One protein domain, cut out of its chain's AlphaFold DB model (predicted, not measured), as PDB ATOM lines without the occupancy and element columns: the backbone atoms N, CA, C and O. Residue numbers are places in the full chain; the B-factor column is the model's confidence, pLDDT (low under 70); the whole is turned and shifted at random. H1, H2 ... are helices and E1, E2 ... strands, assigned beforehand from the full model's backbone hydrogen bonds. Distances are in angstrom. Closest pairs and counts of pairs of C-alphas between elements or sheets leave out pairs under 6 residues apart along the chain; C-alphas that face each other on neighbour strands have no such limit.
ATOM      1  N   ALA A  36     -27.792  74.184 104.745       91.44
ATOM      2  CA  ALA A  36     -27.258  75.543 104.663       91.44
ATOM      3  C   ALA A  36     -27.195  76.222 106.044       91.44
ATOM      4  O   ALA A  36     -26.149  76.752 106.429       91.44
ATOM      5  N   ALA A  37     -28.278  76.148 106.826       92.50
ATOM      6  CA  ALA A  37     -28.308  76.704 108.179       92.50
ATOM      7  C   ALA A  37     -27.308  76.006 109.121       92.50
ATOM      8  O   ALA A  37     -26.635  76.662 109.921       92.50
ATOM      9  N   ALA A  38     -27.180  74.681 109.022       94.06
ATOM     10  CA  ALA A  38     -26.249  73.907 109.832       94.06
ATOM     11  C   ALA A  38     -24.782  74.229 109.518       94.06
ATOM     12  O   ALA A  38     -23.982  74.390 110.439       94.06
ATOM     13  N   LEU A  39     -24.431  74.389 108.241       94.19
ATOM     14  CA  LEU A  39     -23.070  74.724 107.816       94.19
ATOM     15  C   LEU A  39     -22.626  76.098 108.323       94.19
ATOM     16  O   LEU A  39     -21.497  76.236 108.801       94.19
ATOM     17  N   VAL A  40     -23.532  77.081 108.322       93.75
ATOM     18  CA  VAL A  40     -23.284  78.400 108.927       93.75
ATOM     19  C   VAL A  40     -23.014  78.267 110.430       93.75
ATOM     20  O   VAL A  40     -22.024  78.807 110.921       93.75
ATOM     21  N   ARG A  41     -23.833  77.496 111.162       92.94
ATOM     22  CA  ARG A  41     -23.631  77.255 112.607       92.94
ATOM     23  C   ARG A  41     -22.329  76.517 112.914       92.94
ATOM     24  O   ARG A  41     -21.683  76.814 113.915       92.94
ATOM     25  N   ALA A  42     -21.932  75.579 112.058       92.62
ATOM     26  CA  ALA A  42     -20.686  74.828 112.194       92.62
ATOM     27  C   ALA A  42     -19.431  75.659 111.838       92.62
ATOM     28  O   ALA A  42     -18.303  75.201 112.061       92.62
ATOM     29  N   GLY A  43     -19.611  76.883 111.318       92.25
ATOM     30  CA  GLY A  43     -18.523  77.774 110.913       92.25
ATOM     31  C   GLY A  43     -17.806  77.293 109.654       92.25
ATOM     32  O   GLY A  43     -16.607  77.515 109.494       92.25
ATOM     33  N   VAL A  44     -18.519  76.579 108.785       92.69
ATOM     34  CA  VAL A  44     -17.973  76.046 107.541       92.69
ATOM     35  C   VAL A  44     -18.062  77.132 106.484       92.69
ATOM     36  O   VAL A  44     -19.131  77.683 106.249       92.69
ATOM     37  N   THR A  45     -16.943  77.422 105.829       88.62
ATOM     38  CA  THR A  45     -16.858  78.430 104.761       88.62
ATOM     39  C   THR A  45     -16.685  77.816 103.376       88.62
ATOM     40  O   THR A  45     -16.950  78.473 102.374       88.62
ATOM     41  N   GLN A  46     -16.252  76.554 103.309       89.56
ATOM     42  CA  GLN A  46     -16.023  75.825 102.067       89.56
ATOM     43  C   GLN A  46     -16.716  74.469 102.119       89.56
ATOM     44  O   GLN A  46     -16.419  73.636 102.973       89.56
ATOM     45  N   TRP A  47     -17.642  74.251 101.193       93.00
ATOM     46  CA  TRP A  47     -18.334  72.982 101.017       93.00
ATOM     47  C   TRP A  47     -18.812  72.839  99.576       93.00
ATOM     48  O   TRP A  47     -18.939  73.814  98.833       93.00
ATOM     49  N   ARG A  48     -19.092  71.600  99.190       93.31
ATOM     50  CA  ARG A  48     -19.734  71.246  97.928       93.31
ATOM     51  C   ARG A  48     -21.002  70.466  98.230       93.31
ATOM     52  O   ARG A  48     -20.956  69.490  98.968       93.31
ATOM     53  N   GLU A  49     -22.111  70.861  97.622       94.00
ATOM     54  CA  GLU A  49     -23.329  70.050  97.609       94.00
ATOM     55  C   GLU A  49     -23.144  68.880  96.625       94.00
ATOM     56  O   GLU A  49     -22.815  69.103  95.457       94.00
ATOM     57  N   ILE A  50     -23.287  67.639  97.102       93.06
ATOM     58  CA  ILE A  50     -23.255  66.426  96.262       93.06
ATOM     59  C   ILE A  50     -24.670  66.101  95.775       93.06
ATOM     60  O   ILE A  50     -24.874  65.771  94.608       93.06
ATOM     61  N   SER A  51     -25.645  66.204  96.674       93.06
ATOM     62  CA  SER A  51     -27.075  66.057  96.404       93.06
ATOM     63  C   SER A  51     -27.871  66.840  97.453       93.06
ATOM     64  O   SER A  51     -27.290  67.381  98.395       93.06
ATOM     65  N   SER A  52     -29.198  66.917  97.302       91.44
ATOM     66  CA  SER A  52     -30.058  67.640  98.249       91.44
ATOM     67  C   SER A  52     -29.864  67.112  99.675       91.44
ATOM     68  O   SER A  52     -30.178  65.958  99.958       91.44
ATOM     69  N   GLY A  53     -29.321  67.953 100.560       92.50
ATOM     70  CA  GLY A  53     -29.022  67.598 101.952       92.50
ATOM     71  C   GLY A  53     -27.701  66.848 102.171       92.50
ATOM     72  O   GLY A  53     -27.361  66.582 103.318       92.50
ATOM     73  N   VAL A  54     -26.921  66.540 101.129       95.69
ATOM     74  CA  VAL A  54     -25.605  65.887 101.249       95.69
ATOM     75  C   VAL A  54     -24.502  66.846 100.834       95.69
ATOM     76  O   VAL A  54     -24.463  67.322  99.696       95.69
ATOM     77  N   VAL A  55     -23.559  67.090 101.738       95.94
ATOM     78  CA  VAL A  55     -22.462  68.039 101.517       95.94
ATOM     79  C   VAL A  55     -21.117  67.401 101.821       95.94
ATOM     80  O   VAL A  55     -20.987  66.643 102.776       95.94
ATOM     81  N   ALA A  56     -20.116  67.715 101.004       94.50
ATOM     82  CA  ALA A  56     -18.731  67.313 101.198       94.50
ATOM     83  C   ALA A  56     -17.854  68.527 101.481       94.50
ATOM     84  O   ALA A  56     -18.031  69.601 100.899       94.50
ATOM     85  N   MET A  57     -16.924  68.350 102.406       93.31
ATOM     86  CA  MET A  57     -16.201  69.434 103.051       93.31
ATOM     87  C   MET A  57     -14.749  69.018 103.273       93.31
ATOM     88  O   MET A  57     -14.478  67.831 103.488       93.31
ATOM     89  N   PRO A  58     -13.801  69.968 103.247       90.38
ATOM     90  CA  PRO A  58     -12.451  69.672 103.678       90.38
ATOM     91  C   PRO A  58     -12.468  69.246 105.157       90.38
ATOM     92  O   PRO A  58     -13.237  69.797 105.955       90.38
ATOM     93  N   PRO A  59     -11.637  68.270 105.535       87.19
ATOM     94  CA  PRO A  59     -11.497  67.855 106.919       87.19
ATOM     95  C   PRO A  59     -10.914  69.007 107.741       87.19
ATOM     96  O   PRO A  59      -9.938  69.649 107.358       87.19
ATOM     97  N   LEU A  60     -11.552  69.296 108.875       86.31
ATOM     98  CA  LEU A  60     -11.117  70.307 109.835       86.31
ATOM     99  C   LEU A  60     -11.176  69.706 111.243       86.31
ATOM    100  O   LEU A  60     -12.056  68.897 111.552       86.31
ATOM    101  N   CYS A  61     -10.276  70.129 112.129       85.19
ATOM    102  CA  CYS A  61     -10.270  69.664 113.516       85.19
ATOM    103  C   CYS A  61     -11.619  69.938 114.204       85.19
ATOM    104  O   CYS A  61     -12.157  71.048 114.132       85.19
ATOM    105  N   GLY A  62     -12.183  68.921 114.862       88.50
ATOM    106  CA  GLY A  62     -13.468  69.024 115.570       88.50
ATOM    107  C   GLY A  62     -14.672  69.314 114.665       88.50
ATOM    108  O   GLY A  62     -15.695  69.810 115.131       88.50
ATOM    109  N   LEU A  63     -14.556  69.084 113.353       91.56
ATOM    110  CA  LEU A  63     -15.638  69.351 112.407       91.56
ATOM    111  C   LEU A  63     -16.819  68.395 112.588       91.56
ATOM    112  O   LEU A  63     -17.963  68.833 112.533       91.56
ATOM    113  N   ARG A  64     -16.543  67.109 112.844       92.38
ATOM    114  CA  ARG A  64     -17.577  66.085 113.064       92.38
ATOM    115  C   ARG A  64     -18.509  66.473 114.210       92.38
ATOM    116  O   ARG A  64     -19.721  66.489 114.019       92.38
ATOM    117  N   ASP A  65     -17.951  66.870 115.350       94.12
ATOM    118  CA  ASP A  65     -18.737  67.258 116.528       94.12
ATOM    119  C   ASP A  65     -19.573  68.514 116.267       94.12
ATOM    120  O   ASP A  65     -20.753  68.568 116.612       94.12
ATOM    121  N   ARG A  66     -18.991  69.506 115.582       95.38
ATOM    122  CA  ARG A  66     -19.702  70.729 115.184       95.38
ATOM    123  C   ARG A  66     -20.851  70.448 114.221       95.38
ATOM    124  O   ARG A  66     -21.906  71.061 114.352       95.38
ATOM    125  N   LEU A  67     -20.670  69.524 113.280       95.31
ATOM    126  CA  LEU A  67     -21.710  69.123 112.333       95.31
ATOM    127  C   LEU A  67     -22.865  68.402 113.030       95.31
ATOM    128  O   LEU A  67     -24.021  68.746 112.786       95.31
ATOM    129  N   TYR A  68     -22.575  67.468 113.940       95.94
ATOM    130  CA  TYR A  68     -23.616  66.814 114.739       95.94
ATOM    131  C   TYR A  68     -24.361  67.813 115.627       95.94
ATOM    132  O   TYR A  68     -25.591  67.841 115.615       95.94
ATOM    133  N   ALA A  69     -23.645  68.706 116.318       95.62
ATOM    134  CA  ALA A  69     -24.263  69.774 117.108       95.62
ATOM    135  C   ALA A  69     -25.117  70.730 116.252       95.62
ATOM    136  O   ALA A  69     -26.089  71.307 116.737       95.62
ATOM    137  N   ALA A  70     -24.780  70.883 114.969       94.62
ATOM    138  CA  ALA A  70     -25.528  71.693 114.019       94.62
ATOM    139  C   ALA A  70     -26.727  70.969 113.377       94.62
ATOM    140  O   ALA A  70     -27.454  71.611 112.614       94.62
ATOM    141  N   GLY A  71     -26.965  69.692 113.695       94.56
ATOM    142  CA  GLY A  71     -28.114  68.915 113.217       94.56
ATOM    143  C   GLY A  71     -27.826  67.980 112.040       94.56
ATOM    144  O   GLY A  71     -28.753  67.617 111.320       94.56
ATOM    145  N   ALA A  72     -26.565  67.600 111.812       95.94
ATOM    146  CA  ALA A  72     -26.248  66.541 110.857       95.94
ATOM    147  C   ALA A  72     -26.807  65.192 111.338       95.94
ATOM    148  O   ALA A  72     -26.649  64.819 112.501       95.94
ATOM    149  N   LEU A  73     -27.424  64.447 110.423       96.19
ATOM    150  CA  LEU A  73     -27.951  63.101 110.665       96.19
ATOM    151  C   LEU A  73     -26.838  62.050 110.637       96.19
ATOM    152  O   LEU A  73     -26.871  61.074 111.382       96.19
ATOM    153  N   LEU A  74     -25.853  62.251 109.763       94.94
ATOM    154  CA  LEU A  74     -24.705  61.370 109.598       94.94
ATOM    155  C   LEU A  74     -23.500  62.188 109.150       94.94
ATOM    156  O   LEU A  74     -23.632  63.066 108.301       94.94
ATOM    157  N   VAL A  75     -22.326  61.858 109.686       93.81
ATOM    158  CA  VAL A  75     -21.043  62.423 109.260       93.81
ATOM    159  C   VAL A  75     -20.035  61.297 109.025       93.81
ATOM    160  O   VAL A  75     -19.780  60.498 109.931       93.81
ATOM    161  N   VAL A  76     -19.456  61.248 107.824       90.75
ATOM    162  CA  VAL A  76     -18.455  60.264 107.374       90.75
ATOM    163  C   VAL A  76     -17.170  61.000 107.005       90.75
ATOM    164  O   VAL A  76     -17.235  62.030 106.346       90.75
ATOM    165  N   GLY A  77     -16.016  60.495 107.431       79.62
ATOM    166  CA  GLY A  77     -14.700  61.091 107.192       79.62
ATOM    167  C   GLY A  77     -13.632  60.363 107.983       79.62
ATOM    168  O   GLY A  77     -13.961  59.958 109.129       79.62
TER     169      GLY A  77
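This is residues 36 to 77 of the 77 residues of an uncharacterized protein of Roseomonas oryzae (UniProt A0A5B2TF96). A small rounded domain has a two-stranded hairpin, E1 and E2, at one end and the short helix H2 at the other, with helix H1 on one side and the short strand E3 on the opposite side. H1 crosses close to H2 at about a right angle, while E3 folds back beside H2 after a tight link. The printed part has 42 residues with two named helices and three named strands, in the order H1, E1, E2, H2, E3. The only sheet has the order E1 - E2 and is antiparallel, and the class is mixed, helices and strands. The whole is compact, with a radius of gyration of the C-alphas of 9.2 A and spans of 23 by 18 by 18 A.

E1, residues 48 to 51, and E2, residues 54 to 57, form a hairpin, antiparallel at 157 degrees between their directions. C-alphas 49 and 55 face each other at 4.5 A. N 48 and O 56 are within hydrogen-bond range at 2.8 A, and so are N 56 and O 48, also at 2.8 A. E3, residues 74 to 76, pairs with no named strand; E2 and E3 are near each other, with 5 pairs of C-alphas within 10 A. H2, residues 63 to 69, has 4 pairs of C-alphas within 8 A of E3, the closest being those of Arg 64 and Val 75, 6.3 A apart. H1, residues 36 to 41, and H2 are close but not clearly touching, about perpendicular at 77 degrees; their closest C-alphas, those of Ala 38 and Leu 67, are 7.1 A apart. Among the pairs that are apart are H1 and E3, and E1 and H2. In H1 and H2, every O i to N i+4 pair is within hydrogen-bond range.

E1 runs from Arg 48 to Ser 51, 9.1 A from first to last C-alpha, and E2 from Val 54 to Met 57, 10.2 A. C-alpha 54 is at (-25.605, 65.887, 101.249). H2 runs from Leu 63 to Ala 69, 9.8 A, and H1 from Ala 36 to Arg 41, 8.9 A, beginning at C-alpha 36 at (-27.258, 75.543, 104.663). E3, from Leu 74 to Val 76, is 6.7 A long and ends at C-alpha 76 at (-18.455, 60.264, 107.374).

The two C-alphas farthest apart, those of Ser 52 and Cys 61, are 25.1 A apart. The printed part has no cut, and Gly 77 is the chain's last residue. The links E1 to E2, E2 to H2 and H2 to E3 are tight, and the link H1 to E1, of 6 residues, is short. The mean pLDDT of the printed part is 92.4, and no printed residue is under 70.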